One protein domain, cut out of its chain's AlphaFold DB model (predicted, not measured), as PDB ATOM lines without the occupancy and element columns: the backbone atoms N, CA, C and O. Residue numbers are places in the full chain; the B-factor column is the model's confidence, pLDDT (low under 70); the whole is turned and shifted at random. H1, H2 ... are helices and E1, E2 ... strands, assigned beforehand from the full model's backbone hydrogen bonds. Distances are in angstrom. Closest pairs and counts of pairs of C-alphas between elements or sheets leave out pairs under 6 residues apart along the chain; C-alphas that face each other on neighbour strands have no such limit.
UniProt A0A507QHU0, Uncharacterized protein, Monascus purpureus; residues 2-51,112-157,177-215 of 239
ATOM      1  N   SER A   2     207.687 168.317 210.441       38.50
ATOM      2  CA  SER A   2     206.994 168.750 211.657       38.50
ATOM      3  C   SER A   2     206.963 170.278 211.744       38.50
ATOM      4  O   SER A   2     208.005 170.916 211.830       38.50
ATOM      5  N   SER A   3     205.765 170.857 211.718       44.44
ATOM      6  CA  SER A   3     205.458 172.298 211.753       44.44
ATOM      7  C   SER A   3     205.494 172.917 213.162       44.44
ATOM      8  O   SER A   3     204.919 173.976 213.396       44.44
ATOM      9  N   CYS A   4     206.162 172.280 214.124       46.69
ATOM     10  CA  CYS A   4     205.985 172.565 215.551       46.69
ATOM     11  C   CYS A   4     206.661 173.843 216.088       46.69
ATOM     12  O   CYS A   4     206.618 174.049 217.292       46.69
ATOM     13  N   ASN A   5     207.252 174.703 215.248       53.38
ATOM     14  CA  ASN A   5     207.995 175.894 215.705       53.38
ATOM     15  C   ASN A   5     207.684 177.192 214.938       53.38
ATOM     16  O   ASN A   5     208.452 178.149 215.014       53.38
ATOM     17  N   LEU A   6     206.590 177.253 214.176       54.88
ATOM     18  CA  LEU A   6     206.216 178.499 213.504       54.88
ATOM     19  C   LEU A   6     205.534 179.462 214.493       54.88
ATOM     20  O   LEU A   6     204.724 179.014 215.308       54.88
ATOM     21  N   PRO A   7     205.844 180.773 214.443       59.75
ATOM     22  CA  PRO A   7     205.155 181.766 215.258       59.75
ATOM     23  C   PRO A   7     203.646 181.706 214.986       59.75
ATOM     24  O   PRO A   7     203.225 181.480 213.849       59.75
ATOM     25  N   ASN A   8     202.831 181.896 216.031       65.94
ATOM     26  CA  ASN A   8     201.368 181.880 215.948       65.94
ATOM     27  C   ASN A   8     200.860 183.141 215.230       65.94
ATOM     28  O   ASN A   8     200.356 184.077 215.847       65.94
ATOM     29  N   VAL A   9     201.077 183.183 213.918       78.00
ATOM     30  CA  VAL A   9     200.647 184.258 213.031       78.00
ATOM     31  C   VAL A   9     199.324 183.835 212.385       78.00
ATOM     32  O   VAL A   9     199.296 182.808 211.695       78.00
ATOM     33  N   PRO A  10     198.234 184.611 212.555       72.62
ATOM     34  CA  PRO A  10     196.917 184.265 212.022       72.62
ATOM     35  C   PRO A  10     196.920 183.967 210.519       72.62
ATOM     36  O   PRO A  10     196.323 182.982 210.091       72.62
ATOM     37  N   SER A  11     197.659 184.743 209.720       72.88
ATOM     38  CA  SER A  11     197.765 184.552 208.266       72.88
ATOM     39  C   SER A  11     198.436 183.231 207.874       72.88
ATOM     40  O   SER A  11     197.992 182.568 206.936       72.88
ATOM     41  N   PHE A  12     199.452 182.787 208.620       76.44
ATOM     42  CA  PHE A  12     200.119 181.508 208.368       76.44
ATOM     43  C   PHE A  12     199.210 180.329 208.722       76.44
ATOM     44  O   PHE A  12     199.095 179.373 207.954       76.44
ATOM     45  N   ARG A  13     198.487 180.421 209.848       78.94
ATOM     46  CA  ARG A  13     197.473 179.423 210.216       78.94
ATOM     47  C   ARG A  13     196.350 179.364 209.179       78.94
ATOM     48  O   ARG A  13     195.934 178.271 208.800       78.94
ATOM     49  N   LYS A  14     195.906 180.523 208.684       77.00
ATOM     50  CA  LYS A  14     194.905 180.654 207.618       77.00
ATOM     51  C   LYS A  14     195.358 179.932 206.343       77.00
ATOM     52  O   LYS A  14     194.627 179.103 205.807       77.00
ATOM     53  N   GLN A  15     196.590 180.184 205.899       78.56
ATOM     54  CA  GLN A  15     197.171 179.526 204.727       78.56
ATOM     55  C   GLN A  15     197.351 178.016 204.925       78.56
ATOM     56  O   GLN A  15     197.077 177.245 204.007       78.56
ATOM     57  N   GLN A  16     197.778 177.582 206.114       82.06
ATOM     58  CA  GLN A  16     197.878 176.162 206.442       82.06
ATOM     59  C   GLN A  16     196.524 175.458 206.268       82.06
ATOM     60  O   GLN A  16     196.471 174.406 205.640       82.06
ATOM     61  N   LEU A  17     195.431 176.049 206.761       83.44
ATOM     62  CA  LEU A  17     194.088 175.472 206.631       83.44
ATOM     63  C   LEU A  17     193.637 175.368 205.170       83.44
ATOM     64  O   LEU A  17     193.079 174.346 204.781       83.44
ATOM     65  N   PHE A  18     193.947 176.361 204.331       80.06
ATOM     66  CA  PHE A  18     193.685 176.267 202.890       80.06
ATOM     67  C   PHE A  18     194.467 175.137 202.214       80.06
ATOM     68  O   PHE A  18     193.910 174.415 201.388       80.06
ATOM     69  N   LEU A  19     195.742 174.955 202.567       82.56
ATOM     70  CA  LEU A  19     196.565 173.866 202.034       82.56
ATOM     71  C   LEU A  19     196.067 172.496 202.500       82.56
ATOM     72  O   LEU A  19     195.992 171.562 201.702       82.56
ATOM     73  N   GLU A  20     195.686 172.372 203.770       85.44
ATOM     74  CA  GLU A  20     195.088 171.147 204.299       85.44
ATOM     75  C   GLU A  20     193.752 170.844 203.609       85.44
ATOM     76  O   GLU A  20     193.506 169.698 203.230       85.44
ATOM     77  N   PHE A  21     192.930 171.858 203.334       84.25
ATOM     78  CA  PHE A  21     191.688 171.684 202.583       84.25
ATOM     79  C   PHE A  21     191.944 171.257 201.132       84.25
ATOM     80  O   PHE A  21     191.328 170.312 200.641       84.25
ATOM     81  N   ALA A  22     192.907 171.886 200.453       81.00
ATOM     82  CA  ALA A  22     193.327 171.473 199.116       81.00
ATOM     83  C   ALA A  22     193.818 170.018 199.104       81.00
ATOM     84  O   ALA A  22     193.530 169.280 198.162       81.00
ATOM     85  N   SER A  23     194.506 169.578 200.164       81.06
ATOM     86  CA  SER A  23     194.971 168.194 200.282       81.06
ATOM     87  C   SER A  23     193.821 167.184 200.363       81.06
ATOM     88  O   SER A  23     193.929 166.104 199.781       81.06
ATOM     89  N   LEU A  24     192.681 167.544 200.973       81.06
ATOM     90  CA  LEU A  24     191.503 166.671 201.009       81.06
ATOM     91  C   LEU A  24     190.932 166.401 199.614       81.06
ATOM     92  O   LEU A  24     190.437 165.308 199.378       81.06
ATOM     93  N   LYS A  25     191.059 167.313 198.643       71.19
ATOM     94  CA  LYS A  25     190.599 167.026 197.270       71.19
ATOM     95  C   LYS A  25     191.291 165.811 196.646       71.19
ATOM     96  O   LYS A  25     190.692 165.137 195.812       71.19
ATOM     97  N   TYR A  26     192.533 165.542 197.041       74.62
ATOM     98  CA  TYR A  26     193.353 164.473 196.469       74.62
ATOM     99  C   TYR A  26     193.518 163.271 197.404       74.62
ATOM    100  O   TYR A  26     193.799 162.173 196.933       74.62
ATOM    101  N   ALA A  27     193.348 163.472 198.711       75.75
ATOM    102  CA  ALA A  27     193.599 162.465 199.738       75.75
ATOM    103  C   ALA A  27     192.450 162.328 200.755       75.75
ATOM    104  O   ALA A  27     192.672 161.819 201.853       75.75
ATOM    105  N   ALA A  28     191.231 162.783 200.431       75.12
ATOM    106  CA  ALA A  28     190.084 162.616 201.321       75.12
ATOM    107  C   ALA A  28     189.827 161.128 201.612       75.12
ATOM    108  O   ALA A  28     189.744 160.318 200.681       75.12
ATOM    109  N   PRO A  29     189.629 160.762 202.890       78.88
ATOM    110  CA  PRO A  29     189.157 159.435 203.247       78.88
ATOM    111  C   PRO A  29     187.810 159.140 202.557       78.88
ATOM    112  O   PRO A  29     186.955 160.027 202.475       78.88
ATOM    113  N   PRO A  30     187.554 157.902 202.089       80.50
ATOM    114  CA  PRO A  30     186.307 157.573 201.401       80.50
ATOM    115  C   PRO A  30     185.083 157.889 202.259       80.50
ATOM    116  O   PRO A  30     185.025 157.455 203.410       80.50
ATOM    117  N   GLY A  31     184.104 158.603 201.706       81.31
ATOM    118  CA  GLY A  31     182.908 159.011 202.443       81.31
ATOM    119  C   GLY A  31     183.091 160.259 203.311       81.31
ATOM    120  O   GLY A  31     182.200 160.567 204.091       81.31
ATOM    121  N   VAL A  32     184.203 160.987 203.205       85.69
ATOM    122  CA  VAL A  32     184.384 162.288 203.862       85.69
ATOM    123  C   VAL A  32     184.256 163.395 202.820       85.69
ATOM    124  O   VAL A  32     185.034 163.452 201.872       85.69
ATOM    125  N   TYR A  33     183.285 164.282 203.017       84.69
ATOM    126  CA  TYR A  33     183.043 165.451 202.174       84.69
ATOM    127  C   TYR A  33     183.055 166.688 203.060       84.69
ATOM    128  O   TYR A  33     182.337 166.721 204.055       84.69
ATOM    129  N   MET A  34     183.897 167.666 202.739       85.38
ATOM    130  CA  MET A  34     184.112 168.864 203.551       85.38
ATOM    131  C   MET A  34     184.191 170.095 202.657       85.38
ATOM    132  O   MET A  34     184.723 170.023 201.550       85.38
ATOM    133  N   ASN A  35     183.747 171.228 203.183       82.75
ATOM    134  CA  ASN A  35     183.838 172.555 202.607       82.75
ATOM    135  C   ASN A  35     184.366 173.554 203.647       82.75
ATOM    136  O   ASN A  35     184.177 173.378 204.851       82.75
ATOM    137  N   LEU A  36     184.993 174.624 203.170       82.00
ATOM    138  CA  LEU A  36     185.363 175.771 203.995       82.00
ATOM    139  C   LEU A  36     184.213 176.783 204.053       82.00
ATOM    140  O   LEU A  36     183.486 176.983 203.078       82.00
ATOM    141  N   GLY A  37     184.084 177.464 205.188       76.00
ATOM    142  CA  GLY A  37     183.171 178.585 205.354       76.00
ATOM    143  C   GLY A  37     183.561 179.760 204.447       76.00
ATOM    144  O   GLY A  37     184.748 180.077 204.313       76.00
ATOM    145  N   PRO A  38     182.593 180.447 203.812       70.75
ATOM    146  CA  PRO A  38     182.894 181.614 202.994       70.75
ATOM    147  C   PRO A  38     183.483 182.729 203.869       70.75
ATOM    148  O   PRO A  38     182.826 183.239 204.772       70.75
ATOM    149  N   GLY A  39     184.732 183.111 203.591       67.56
ATOM    150  CA  GLY A  39     185.439 184.191 204.289       67.56
ATOM    151  C   GLY A  39     186.220 183.770 205.540       67.56
ATOM    152  O   GLY A  39     187.107 184.515 205.956       67.56
ATOM    153  N   ASP A  40     185.971 182.575 206.084       76.06
ATOM    154  CA  ASP A  40     186.666 182.053 207.264       76.06
ATOM    155  C   ASP A  40     187.093 180.582 207.076       76.06
ATOM    156  O   ASP A  40     186.264 179.675 207.177       76.06
ATOM    157  N   PRO A  41     188.392 180.312 206.846       75.62
ATOM    158  CA  PRO A  41     188.902 178.956 206.670       75.62
ATOM    159  C   PRO A  41     189.122 178.214 207.992       75.62
ATOM    160  O   PRO A  41     189.602 177.083 207.969       75.62
ATOM    161  N   THR A  42     188.816 178.818 209.145       81.62
ATOM    162  CA  THR A  42     188.750 178.097 210.425       81.62
ATOM    163  C   THR A  42     187.422 177.364 210.601       81.62
ATOM    164  O   THR A  42     187.360 176.390 211.352       81.62
ATOM    165  N   LEU A  43     186.389 177.759 209.850       82.88
ATOM    166  CA  LEU A  43     185.087 177.111 209.845       82.88
ATOM    167  C   LEU A  43     185.010 176.083 208.713       82.88
ATOM    168  O   LEU A  43     185.149 176.424 207.542       82.88
ATOM    169  N   TRP A  44     184.788 174.818 209.068       86.62
ATOM    170  CA  TRP A  44     184.652 173.714 208.118       86.62
ATOM    171  C   TRP A  44     183.282 173.074 208.311       86.62
ATOM    172  O   TRP A  44     182.880 172.793 209.443       86.62
ATOM    173  N   THR A  45     182.566 172.836 207.219       84.56
ATOM    174  CA  THR A  45     181.273 172.139 207.219       84.56
ATOM    175  C   THR A  45     181.352 170.935 206.302       84.56
ATOM    176  O   THR A  45     182.114 170.932 205.343       84.56
ATOM    177  N   GLY A  46     180.613 169.875 206.598       83.56
ATOM    178  CA  GLY A  46     180.685 168.687 205.764       83.56
ATOM    179  C   GLY A  46     179.919 167.497 206.300       83.56
ATOM    180  O   GLY A  46     179.278 167.548 207.352       83.56
ATOM    181  N   VAL A  47     179.998 166.403 205.550       84.88
ATOM    182  CA  VAL A  47     179.303 165.145 205.813       84.88
ATOM    183  C   VAL A  47     180.312 164.003 205.829       84.88
ATOM    184  O   VAL A  47     181.133 163.864 204.924       84.88
ATOM    185  N   ILE A  48     180.223 163.160 206.859       86.12
ATOM    186  CA  ILE A  48     181.028 161.944 207.000       86.12
ATOM    187  C   ILE A  48     180.098 160.733 206.952       86.12
ATOM    188  O   ILE A  48     179.212 160.567 207.791       86.12
ATOM    189  N   PHE A  49     180.326 159.861 205.979       82.94
ATOM    190  CA  PHE A  49     179.702 158.554 205.866       82.94
ATOM    191  C   PHE A  49     180.580 157.533 206.584       82.94
ATOM    192  O   PHE A  49     181.653 157.150 206.125       82.94
ATOM    193  N   VAL A  50     180.108 157.096 207.744       76.38
ATOM    194  CA  VAL A  50     180.863 156.223 208.650       76.38
ATOM    195  C   VAL A  50     180.967 154.790 208.117       76.38
ATOM    196  O   VAL A  50     181.970 154.114 208.322       76.38
ATOM    197  N   ARG A  51     179.954 154.306 207.390       66.88
ATOM    198  CA  ARG A  51     179.874 152.901 206.973       66.88
ATOM    199  C   ARG A  51     180.152 152.769 205.484       66.88
ATOM    200  O   ARG A  51     179.370 153.247 204.672       66.88
ATOM    201  N   THR A 112     200.705 170.556 215.902       70.00
ATOM    202  CA  THR A 112     199.781 170.857 214.814       70.00
ATOM    203  C   THR A 112     199.334 169.530 214.207       70.00
ATOM    204  O   THR A 112     200.073 168.915 213.438       70.00
ATOM    205  N   VAL A 113     198.158 169.054 214.609       82.81
ATOM    206  CA  VAL A 113     197.541 167.849 214.052       82.81
ATOM    207  C   VAL A 113     196.911 168.220 212.706       82.81
ATOM    208  O   VAL A 113     196.117 169.164 212.676       82.81
ATOM    209  N   PRO A 114     197.241 167.520 211.603       86.06
ATOM    210  CA  PRO A 114     196.591 167.745 210.315       86.06
ATOM    211  C   PRO A 114     195.085 167.470 210.388       86.06
ATOM    212  O   PRO A 114     194.666 166.493 211.012       86.06
ATOM    213  N   VAL A 115     194.274 168.264 209.687       86.81
ATOM    214  CA  VAL A 115     192.811 168.111 209.642       86.81
ATOM    215  C   VAL A 115     192.405 166.715 209.179       86.81
ATOM    216  O   VAL A 115     191.503 166.129 209.766       86.81
ATOM    217  N   VAL A 116     193.103 166.116 208.209       86.56
ATOM    218  CA  VAL A 116     192.811 164.739 207.770       86.56
ATOM    219  C   VAL A 116     192.899 163.724 208.918       86.56
ATOM    220  O   VAL A 116     192.016 162.885 209.053       86.56
ATOM    221  N   ALA A 117     193.886 163.858 209.810       88.12
ATOM    222  CA  ALA A 117     194.038 162.964 210.956       88.12
ATOM    223  C   ALA A 117     192.915 163.165 211.987       88.12
ATOM    224  O   ALA A 117     192.463 162.203 212.605       88.12
ATOM    225  N   LEU A 118     192.434 164.402 212.152       88.69
ATOM    226  CA  LEU A 118     191.263 164.694 212.986       88.69
ATOM    227  C   LEU A 118     189.985 164.100 212.389       88.69
ATOM    228  O   LEU A 118     189.175 163.536 213.120       88.69
ATOM    229  N   LEU A 119     189.807 164.204 211.073       88.44
ATOM    230  CA  LEU A 119     188.647 163.653 210.375       88.44
ATOM    231  C   LEU A 119     188.626 162.125 210.441       88.44
ATOM    232  O   LEU A 119     187.574 161.549 210.713       88.44
ATOM    233  N   ASP A 120     189.779 161.478 210.271       86.94
ATOM    234  CA  ASP A 120     189.924 160.031 210.449       86.94
ATOM    235  C   ASP A 120     189.637 159.608 211.889       86.94
ATOM    236  O   ASP A 120     188.907 158.641 212.118       86.94
ATOM    237  N   TYR A 121     190.140 160.364 212.867       88.75
ATOM    238  CA  TYR A 121     189.839 160.121 214.272       88.75
ATOM    239  C   TYR A 121     188.333 160.215 214.543       88.75
ATOM    240  O   TYR A 121     187.751 159.260 215.055       88.75
ATOM    241  N   ILE A 122     187.677 161.308 214.133       88.69
ATOM    242  CA  ILE A 122     186.226 161.495 214.297       88.69
ATOM    243  C   ILE A 122     185.467 160.354 213.628       88.69
ATOM    244  O   ILE A 122     184.605 159.744 214.256       88.69
ATOM    245  N   ARG A 123     185.799 160.022 212.379       86.00
ATOM    246  CA  ARG A 123     185.176 158.915 211.655       86.00
ATOM    247  C   ARG A 123     185.289 157.604 212.435       86.00
ATOM    248  O   ARG A 123     184.274 156.938 212.616       86.00
ATOM    249  N   SER A 124     186.486 157.283 212.935       85.69
ATOM    250  CA  SER A 124     186.741 156.039 213.670       85.69
ATOM    251  C   SER A 124     185.906 155.912 214.946       85.69
ATOM    252  O   SER A 124     185.537 154.805 215.332       85.69
ATOM    253  N   THR A 125     185.522 157.033 215.578       85.44
ATOM    254  CA  THR A 125     184.658 156.989 216.771       85.44
ATOM    255  C   THR A 125     183.277 156.406 216.492       85.44
ATOM    256  O   THR A 125     182.648 155.895 217.414       85.44
ATOM    257  N   PHE A 126     182.811 156.438 215.240       85.38
ATOM    258  CA  PHE A 126     181.490 155.945 214.856       85.38
ATOM    259  C   PHE A 126     181.512 154.557 214.198       85.38
ATOM    260  O   PHE A 126     180.447 154.045 213.847       85.38
ATOM    261  N   ASP A 127     182.681 153.922 214.063       83.75
ATOM    262  CA  ASP A 127     182.802 152.586 213.460       83.75
ATOM    263  C   ASP A 127     181.997 151.524 214.229       83.75
ATOM    264  O   ASP A 127     181.426 150.609 213.625       83.75
ATOM    265  N   ASP A 128     181.903 151.664 215.555       83.62
ATOM    266  CA  ASP A 128     181.011 150.864 216.385       83.62
ATOM    267  C   ASP A 128     179.706 151.612 216.662       83.62
ATOM    268  O   ASP A 128     179.662 152.635 217.345       83.62
ATOM    269  N   ALA A 129     178.601 151.039 216.198       83.38
ATOM    270  CA  ALA A 129     177.279 151.595 216.414       83.38
ATOM    271  C   ALA A 129     176.890 151.673 217.904       83.38
ATOM    272  O   ALA A 129     176.025 152.477 218.256       83.38
ATOM    273  N   THR A 130     177.506 150.880 218.793       86.62
ATOM    274  CA  THR A 130     177.235 150.960 220.241       86.62
ATOM    275  C   THR A 130     177.667 152.289 220.854       86.62
ATOM    276  O   THR A 130     177.096 152.694 221.868       86.62
ATOM    277  N   VAL A 131     178.583 153.030 220.214       88.50
ATOM    278  CA  VAL A 131     178.997 154.359 220.685       88.50
ATOM    279  C   VAL A 131     177.785 155.280 220.865       88.50
ATOM    280  O   VAL A 131     177.678 155.990 221.866       88.50
ATOM    281  N   LEU A 132     176.804 155.179 219.959       87.44
ATOM    282  CA  LEU A 132     175.581 155.979 219.963       87.44
ATOM    283  C   LEU A 132     174.648 155.639 221.137       87.44
ATOM    284  O   LEU A 132     173.777 156.437 221.484       87.44
ATOM    285  N   ASP A 133     174.810 154.481 221.783       89.44
ATOM    286  CA  ASP A 133     174.020 154.128 222.964       89.44
ATOM    287  C   ASP A 133     174.406 154.945 224.193       89.44
ATOM    288  O   ASP A 133     173.533 155.225 225.026       89.44
ATOM    289  N   SER A 134     175.682 155.332 224.273       91.25
ATOM    290  CA  SER A 134     176.262 156.102 225.373       91.25
ATOM    291  C   SER A 134     176.034 157.611 225.249       91.25
ATOM    292  O   SER A 134     176.138 158.320 226.247       91.25
ATOM    293  N   VAL A 135     175.667 158.107 224.059       89.88
ATOM    294  CA  VAL A 135     175.445 159.541 223.818       89.88
ATOM    295  C   VAL A 135     174.218 160.022 224.612       89.88
ATOM    296  O   VAL A 135     173.103 159.543 224.361       89.88
ATOM    297  N   PRO A 136     174.367 160.963 225.564       93.19
ATOM    298  CA  PRO A 136     173.233 161.531 226.286       93.19
ATOM    299  C   PRO A 136     172.442 162.492 225.391       93.19
ATOM    300  O   PRO A 136     172.995 163.109 224.482       93.19
ATOM    301  N   LEU A 137     171.147 162.672 225.678       89.25
ATOM    302  CA  LEU A 137     170.269 163.546 224.883       89.25
ATOM    303  C   LEU A 137     170.803 164.987 224.785       89.25
ATOM    304  O   LEU A 137     170.714 165.590 223.724       89.25
ATOM    305  N   ALA A 138     171.400 165.514 225.858       91.19
ATOM    306  CA  ALA A 138     171.968 166.865 225.880       91.19
ATOM    307  C   ALA A 138     173.171 167.047 224.934       91.19
ATOM    308  O   ALA A 138     173.438 168.161 224.501       91.19
ATOM    309  N   ALA A 139     173.881 165.964 224.600       88.69
ATOM    310  CA  ALA A 139     175.008 165.988 223.666       88.69
ATOM    311  C   ALA A 139     174.584 165.679 222.219       88.69
ATOM    312  O   ALA A 139     175.404 165.737 221.303       88.69
ATOM    313  N   ALA A 140     173.316 165.324 221.988       87.94
ATOM    314  CA  ALA A 140     172.832 165.018 220.655       87.94
ATOM    315  C   ALA A 140     172.585 166.312 219.869       87.94
ATOM    316  O   ALA A 140     171.653 167.056 220.163       87.94
ATOM    317  N   GLY A 141     173.349 166.525 218.793       83.19
ATOM    318  CA  GLY A 141     173.147 167.666 217.887       83.19
ATOM    319  C   GLY A 141     171.770 167.688 217.203       83.19
ATOM    320  O   GLY A 141     171.346 168.714 216.681       83.19
ATOM    321  N   ASN A 142     171.046 166.564 217.221       84.88
ATOM    322  CA  ASN A 142     169.656 166.481 216.792       84.88
ATOM    323  C   ASN A 142     168.857 165.564 217.745       84.88
ATOM    324  O   ASN A 142     168.976 164.335 217.646       84.88
ATOM    325  N   PRO A 143     168.005 166.125 218.626       84.75
ATOM    326  CA  PRO A 143     167.171 165.353 219.551       84.75
ATOM    327  C   PRO A 143     166.293 164.300 218.860       84.75
ATOM    328  O   PRO A 143     166.145 163.181 219.354       84.75
ATOM    329  N   SER A 144     165.756 164.608 217.677       77.44
ATOM    330  CA  SER A 144     164.936 163.669 216.906       77.44
ATOM    331  C   SER A 144     165.748 162.458 216.446       77.44
ATOM    332  O   SER A 144     165.263 161.331 216.528       77.44
ATOM    333  N   ALA A 145     167.000 162.662 216.022       83.25
ATOM    334  CA  ALA A 145     167.906 161.574 215.650       83.25
ATOM    335  C   ALA A 145     168.304 160.713 216.863       83.25
ATOM    336  O   ALA A 145     168.435 159.498 216.751       83.25
ATOM    337  N   TRP A 146     168.429 161.307 218.051       87.19
ATOM    338  CA  TRP A 146     168.661 160.538 219.274       87.19
ATOM    339  C   TRP A 146     167.473 159.629 219.613       87.19
ATOM    340  O   TRP A 146     167.639 158.431 219.863       87.19
ATOM    341  N   HIS A 147     166.251 160.171 219.559       84.50
ATOM    342  CA  HIS A 147     165.035 159.387 219.778       84.50
ATOM    343  C   HIS A 147     164.854 158.294 218.712       84.50
ATOM    344  O   HIS A 147     164.430 157.189 219.064       84.50
ATOM    345  N   ALA A 148     165.256 158.558 217.459       83.12
ATOM    346  CA  ALA A 148     165.395 157.544 216.403       83.12
ATOM    347  C   ALA A 148     166.129 156.319 216.887       83.12
ATOM    348  O   ALA A 148     165.668 155.185 216.768       83.12
ATOM    349  N   TRP A 149     167.329 156.600 217.387       84.31
ATOM    350  CA  TRP A 149     168.359 155.630 217.611       84.31
ATOM    351  C   TRP A 149     167.933 154.763 218.782       84.31
ATOM    352  O   TRP A 149     167.918 153.540 218.678       84.31
ATOM    353  N   LYS A 150     167.426 155.390 219.852       86.25
ATOM    354  CA  LYS A 150     166.833 154.678 220.986       86.25
ATOM    355  C   LYS A 150     165.633 153.814 220.585       86.25
ATOM    356  O   LYS A 150     165.529 152.689 221.067       86.25
ATOM    357  N   ALA A 151     164.741 154.293 219.714       83.06
ATOM    358  CA  ALA A 151     163.607 153.498 219.233       83.06
ATOM    359  C   ALA A 151     164.066 152.308 218.368       83.06
ATOM    360  O   ALA A 151     163.605 151.185 218.570       83.06
ATOM    361  N   HIS A 152     165.029 152.530 217.469       80.69
ATOM    362  CA  HIS A 152     165.650 151.489 216.651       80.69
ATOM    363  C   HIS A 152     166.343 150.419 217.508       80.69
ATOM    364  O   HIS A 152     166.131 149.230 217.289       80.69
ATOM    365  N   ARG A 153     167.109 150.811 218.534       82.75
ATOM    366  CA  ARG A 153     167.792 149.869 219.441       82.75
ATOM    367  C   ARG A 153     166.815 149.010 220.245       82.75
ATOM    368  O   ARG A 153     167.078 147.829 220.446       82.75
ATOM    369  N   ARG A 154     165.658 149.563 220.629       77.38
ATOM    370  CA  ARG A 154     164.567 148.808 221.277       77.38
ATOM    371  C   ARG A 154     163.897 147.814 220.321       77.38
ATOM    372  O   ARG A 154     163.579 146.710 220.743       77.38
ATOM    373  N   GLY A 155     163.720 148.182 219.049       65.81
ATOM    374  CA  GLY A 155     163.128 147.312 218.022       65.81
ATOM    375  C   GLY A 155     164.082 146.260 217.438       65.81
ATOM    376  O   GLY A 155     163.632 145.212 216.991       65.81
ATOM    377  N   SER A 156     165.397 146.499 217.470       62.69
ATOM    378  CA  SER A 156     166.417 145.569 216.959       62.69
ATOM    379  C   SER A 156     166.673 144.370 217.881       62.69
ATOM    380  O   SER A 156     167.248 143.383 217.431       62.69
ATOM    381  N   SER A 157     166.283 144.448 219.158       52.88
ATOM    382  CA  SER A 157     166.499 143.397 220.167       52.88
ATOM    383  C   SER A 157     165.328 142.408 220.289       52.88
ATOM    384  O   SER A 157     165.420 141.454 221.061       52.88
ATOM    385  N   TRP A 177     160.128 156.701 208.476       65.19
ATOM    386  CA  TRP A 177     160.699 158.027 208.516       65.19
ATOM    387  C   TRP A 177     160.986 158.509 207.092       65.19
ATOM    388  O   TRP A 177     161.714 157.865 206.342       65.19
ATOM    389  N   HIS A 178     160.441 159.670 206.719       62.56
ATOM    390  CA  HIS A 178     160.784 160.307 205.448       62.56
ATOM    391  C   HIS A 178     162.147 160.998 205.584       62.56
ATOM    392  O   HIS A 178     162.228 162.215 205.729       62.56
ATOM    393  N   TRP A 179     163.226 160.208 205.577       62.78
ATOM    394  CA  TRP A 179     164.588 160.714 205.335       62.78
ATOM    395  C   TRP A 179     164.765 161.170 203.893       62.78
ATOM    396  O   TRP A 179     165.623 162.011 203.599       62.78
ATOM    397  N   ASP A 180     163.950 160.582 203.019       51.56
ATOM    398  CA  ASP A 180     164.044 160.712 201.582       51.56
ATOM    399  C   ASP A 180     163.808 162.166 201.162       51.56
ATOM    400  O   ASP A 180     162.827 162.806 201.546       51.56
ATOM    401  N   GLY A 181     164.785 162.722 200.452       59.09
ATOM    402  CA  GLY A 181     164.790 164.115 200.010       59.09
ATOM    403  C   GLY A 181     165.284 165.168 201.012       59.09
ATOM    404  O   GLY A 181     165.740 166.202 200.549       59.09
ATOM    405  N   ILE A 182     165.283 164.966 202.340       66.19
ATOM    406  CA  ILE A 182     165.811 165.985 203.289       66.19
ATOM    407  C   ILE A 182     167.284 165.740 203.591       66.19
ATOM    408  O   ILE A 182     168.106 166.641 203.434       66.19
ATOM    409  N   TRP A 183     167.630 164.527 204.027       69.75
ATOM    410  CA  TRP A 183     169.031 164.187 204.269       69.75
ATOM    411  C   TRP A 183     169.786 164.066 202.949       69.75
ATOM    412  O   TRP A 183     170.859 164.639 202.823       69.75
ATOM    413  N   ALA A 184     169.177 163.429 201.945       68.81
ATOM    414  CA  ALA A 184     169.758 163.326 200.610       68.81
ATOM    415  C   ALA A 184     170.016 164.705 199.985       68.81
ATOM    416  O   ALA A 184     171.098 164.925 199.453       68.81
ATOM    417  N   LYS A 185     169.070 165.654 200.094       76.69
ATOM    418  CA  LYS A 185     169.275 167.022 199.596       76.69
ATOM    419  C   LYS A 185     170.349 167.755 200.386       76.69
ATOM    420  O   LYS A 185     171.247 168.287 199.768       76.69
ATOM    421  N   ARG A 186     170.323 167.730 201.724       73.38
ATOM    422  CA  ARG A 186     171.367 168.394 202.530       73.38
ATOM    423  C   ARG A 186     172.753 167.811 202.280       73.38
ATOM    424  O   ARG A 186     173.702 168.560 202.128       73.38
ATOM    425  N   ALA A 187     172.866 166.485 202.226       78.06
ATOM    426  CA  ALA A 187     174.125 165.824 201.922       78.06
ATOM    427  C   ALA A 187     174.594 166.179 200.512       78.06
ATOM    428  O   ALA A 187     175.757 166.504 200.335       78.06
ATOM    429  N   LYS A 188     173.691 166.181 199.526       76.25
ATOM    430  CA  LYS A 188     174.000 166.601 198.160       76.25
ATOM    431  C   LYS A 188     174.431 168.069 198.091       76.25
ATOM    432  O   LYS A 188     175.458 168.335 197.489       76.25
ATOM    433  N   ASP A 189     173.709 168.978 198.741       78.44
ATOM    434  CA  ASP A 189     174.020 170.409 198.792       78.44
ATOM    435  C   ASP A 189     175.406 170.639 199.437       78.44
ATOM    436  O   ASP A 189     176.216 171.389 198.902       78.44
ATOM    437  N   GLU A 190     175.731 169.943 200.537       73.44
ATOM    438  CA  GLU A 190     177.053 170.019 201.189       73.44
ATOM    439  C   GLU A 190     178.169 169.375 200.351       73.44
ATOM    440  O   GLU A 190     179.281 169.901 200.290       73.44
ATOM    441  N   ILE A 191     177.894 168.255 199.674       75.44
ATOM    442  CA  ILE A 191     178.839 167.625 198.739       75.44
ATOM    443  C   ILE A 191     179.117 168.576 197.569       75.44
ATOM    444  O   ILE A 191     180.274 168.814 197.233       75.44
ATOM    445  N   GLU A 192     178.084 169.166 196.968       74.25
ATOM    446  CA  GLU A 192     178.223 170.137 195.879       74.25
ATOM    447  C   GLU A 192     178.980 171.392 196.341       74.25
ATOM    448  O   GLU A 192     179.876 171.860 195.635       74.25
ATOM    449  N   ALA A 193     178.708 171.886 197.552       69.88
ATOM    450  CA  ALA A 193     179.445 172.997 198.150       69.88
ATOM    451  C   ALA A 193     180.929 172.656 198.382       69.88
ATOM    452  O   ALA A 193     181.795 173.479 198.078       69.88
ATOM    453  N   SER A 194     181.232 171.429 198.822       64.56
ATOM    454  CA  SER A 194     182.599 170.903 199.009       64.56
ATOM    455  C   SER A 194     183.430 170.919 197.720       64.56
ATOM    456  O   SER A 194     184.655 171.042 197.755       64.56
ATOM    457  N   HIS A 195     182.777 170.830 196.557       59.16
ATOM    458  CA  HIS A 195     183.442 170.904 195.257       59.16
ATOM    459  C   HIS A 195     183.708 172.343 194.773       59.16
ATOM    460  O   HIS A 195     184.450 172.519 193.803       59.16
ATOM    461  N   SER A 196     183.163 173.378 195.427       55.66
ATOM    462  CA  SER A 196     183.267 174.759 194.943       55.66
ATOM    463  C   SER A 196     184.683 175.346 195.105       55.66
ATOM    464  O   SER A 196     185.223 175.519 196.195       55.66
ATOM    465  N   GLU A 197     185.328 175.656 193.977       53.34
ATOM    466  CA  GLU A 197     186.696 176.200 193.915       53.34
ATOM    467  C   GLU A 197     186.823 177.655 194.385       53.34
ATOM    468  O   GLU A 197     187.918 178.094 194.741       53.34
ATOM    469  N   ALA A 198     185.710 178.390 194.431       55.59
ATOM    470  CA  ALA A 198     185.682 179.802 194.807       55.59
ATOM    471  C   ALA A 198     186.212 180.058 196.229       55.59
ATOM    472  O   ALA A 198     186.745 181.134 196.496       55.59
ATOM    473  N   THR A 199     186.113 179.070 197.120       56.41
ATOM    474  CA  THR A 199     186.595 179.174 198.502       56.41
ATOM    475  C   THR A 199     188.101 178.928 198.623       56.41
ATOM    476  O   THR A 199     188.729 179.463 199.525       56.41
ATOM    477  N   LEU A 200     188.701 178.159 197.705       56.12
ATOM    478  CA  LEU A 200     190.140 177.854 197.699       56.12
ATOM    479  C   LEU A 200     190.979 178.931 197.019       56.12
ATOM    480  O   LEU A 200     192.082 179.230 197.464       56.12
ATOM    481  N   PHE A 201     190.468 179.473 195.916       58.12
ATOM    482  CA  PHE A 201     191.205 180.437 195.100       58.12
ATOM    483  C   PHE A 201     190.780 181.885 195.356       58.12
ATOM    484  O   PHE A 201     191.402 182.804 194.825       58.12
ATOM    485  N   GLY A 202     189.753 182.082 196.190       52.66
ATOM    486  CA  GLY A 202     189.082 183.359 196.363       52.66
ATOM    487  C   GLY A 202     188.337 183.747 195.086       52.66
ATOM    488  O   GLY A 202     188.815 183.580 193.964       52.66
ATOM    489  N   SER A 203     187.143 184.316 195.222       47.91
ATOM    490  CA  SER A 203     186.623 185.116 194.117       47.91
ATOM    491  C   SER A 203     187.610 186.262 193.890       47.91
ATOM    492  O   SER A 203     187.906 187.000 194.829       47.91
ATOM    493  N   SER A 204     188.102 186.453 192.661       49.00
ATOM    494  CA  SER A 204     188.987 187.567 192.256       49.00
ATOM    495  C   SER A 204     188.403 188.969 192.517       49.00
ATOM    496  O   SER A 204     188.997 189.984 192.146       49.00
ATOM    497  N   SER A 205     187.221 189.046 193.127       46.69
ATOM    498  CA  SER A 205     186.576 190.268 193.560       46.69
ATOM    499  C   SER A 205     187.323 190.857 194.756       46.69
ATOM    500  O   SER A 205     187.344 190.312 195.857       46.69
ATOM    501  N   ARG A 206     187.952 192.005 194.511       48.84
ATOM    502  CA  ARG A 206     188.840 192.786 195.388       48.84
ATOM    503  C   ARG A 206     188.153 193.373 196.641       48.84
ATOM    504  O   ARG A 206     188.594 194.402 197.139       48.84
ATOM    505  N   THR A 207     187.072 192.772 197.135       42.09
ATOM    506  CA  THR A 207     186.126 193.410 198.074       42.09
ATOM    507  C   THR A 207     185.948 192.716 199.421       42.09
ATOM    508  O   THR A 207     185.057 193.081 200.177       42.09
ATOM    509  N   ALA A 208     186.823 191.788 199.789       44.50
ATOM    510  CA  ALA A 208     186.961 191.377 201.183       44.50
ATOM    511  C   ALA A 208     188.451 191.276 201.497       44.50
ATOM    512  O   ALA A 208     189.200 190.728 200.691       44.50
ATOM    513  N   GLY A 209     188.879 191.891 202.602       46.72
ATOM    514  CA  GLY A 209     190.274 192.075 203.014       46.72
ATOM    515  C   GLY A 209     191.003 190.763 203.268       46.72
ATOM    516  O   GLY A 209     191.247 190.385 204.407       46.72
ATOM    517  N   ASP A 210     191.325 190.050 202.194       52.62
ATOM    518  CA  ASP A 210     191.901 188.729 202.310       52.62
ATOM    519  C   ASP A 210     193.389 188.850 202.618       52.62
ATOM    520  O   ASP A 210     194.215 189.070 201.728       52.62
ATOM    521  N   GLU A 211     193.707 188.702 203.902       53.75
ATOM    522  CA  GLU A 211     195.044 188.478 204.460       53.75
ATOM    523  C   GLU A 211     195.636 187.119 204.027       53.75
ATOM    524  O   GLU A 211     196.374 186.469 204.768       53.75
ATOM    525  N   MET A 212     195.293 186.629 202.834       57.78
ATOM    526  CA  MET A 212     196.015 185.518 202.232       57.78
ATOM    527  C   MET A 212     197.389 186.019 201.817       57.78
ATOM    528  O   MET A 212     197.518 187.094 201.223       57.78
ATOM    529  N   ILE A 213     198.414 185.211 202.082       58.81
ATOM    530  CA  ILE A 213     199.739 185.437 201.514       58.81
ATOM    531  C   ILE A 213     199.597 185.349 199.993       58.81
ATOM    532  O   ILE A 213     199.499 184.269 199.412       58.81
ATOM    533  N   ARG A 214     199.523 186.513 199.341       58.31
ATOM    534  CA  ARG A 214     199.557 186.606 197.887       58.31
ATOM    535  C   ARG A 214     201.008 186.560 197.467       58.31
ATOM    536  O   ARG A 214     201.778 187.472 197.757       58.31
ATOM    537  N   PHE A 215     201.365 185.504 196.754       60.50
ATOM    538  CA  PHE A 215     202.632 185.474 196.049       60.50
ATOM    539  C   PHE A 215     202.531 186.435 194.867       60.50
ATOM    540  O   PHE A 215     201.857 186.161 193.871       60.50
TER     541      PHE A 215
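AT A GLANCE: This is residues 2 to 51, 112 to 157 and 177 to 215 of the 239 residues of an uncharacterized protein of Monascus purpureus (UniProt A0A507QHU0). A two-stranded hairpin, E1 and E2, lies in the middle of a long, loosely joined model, between helices H1 and H5, with H2 reaching from H1 past one end of the hairpin. H3 and H4 form a small separate head at one end of the long axis, and residues 202 to 215 make a tail with no named element at the other. The 135 printed residues hold six named helices and two named strands, in the order H1 E1 E2 H2 H3 H4 H5 H6; the sheet, order E1 - E2, is antiparallel and the class is mostly helix. The whole is loose, with a radius of gyration of the C-alphas of 18.4 A, and elongated, with spans of 60 by 36 by 28 A.

IN THESE COORDINATES: H1 is residues 10 to 27, 25.2 A long, beginning at C-alpha 10 (196.917, 184.265, 212.022). E1 is residues 32 to 37, and E2 is residues 40 to 48, 20.9 A long, which bends by 51 degrees at residue 43. After a cut come H2, residues 115 to 125, H3, residues 131 to 134, and H4, residues 143 to 156, 20.0 A long. After a second cut come H5, residues 183 to 194, 16.0 A long, and H6, residues 198 to 201, ending at C-alpha 201 (191.205, 180.437, 195.100).

HOW THE PARTS SIT: E1 and E2 form a hairpin, 154 degrees between directions, with N 35 and O 45 at 2.7 A and N 47 and O 33 at 2.8 A, within hydrogen-bond range. The closest C-alphas of H1 and E2, Leu 17 and Pro 41, are 6.2 A apart; those of H5 and E1, Asn 35 and Ser 194, are 4.1 A apart. H1, with residues 20 to 24 alone, touches H2 at a steep tilt of 61 degrees, the same way; the closest C-alphas, Glu 20 and Val 115, are 6.6 A apart. H6 is close to but not clearly touching H1, with C-alphas of Phe 18 and Leu 200 closest at 6.5 A. H3 and H4 only just touch, with 3 pairs of C-alphas within 8 A, the closest Asp 133 and Lys 150 at 7.5 A; H4 is apart from H2. In H2, H4 and H5 every O i to N i+4 pair is within hydrogen-bond range, in H1 12 of 14; H3 and H6 are too short for such a pair.

THE WHOLE: The C-alphas of Ser 157 and Phe 215, the two farthest apart, are 60.5 A apart. Residues 52 to 111 are not printed, with 27.9 A between C-alphas 51 and 112, nor are 158 to 176, with 19.6 A between C-alphas 157 and 177. Of the links printed whole, none is long. Residues 178 to 185, of which 183 to 185 belong to H5, stand free. The mean pLDDT of the printed part is 74.1; 43 residues are under 70, among them 2 to 8, 177 to 184 and 193 to 215.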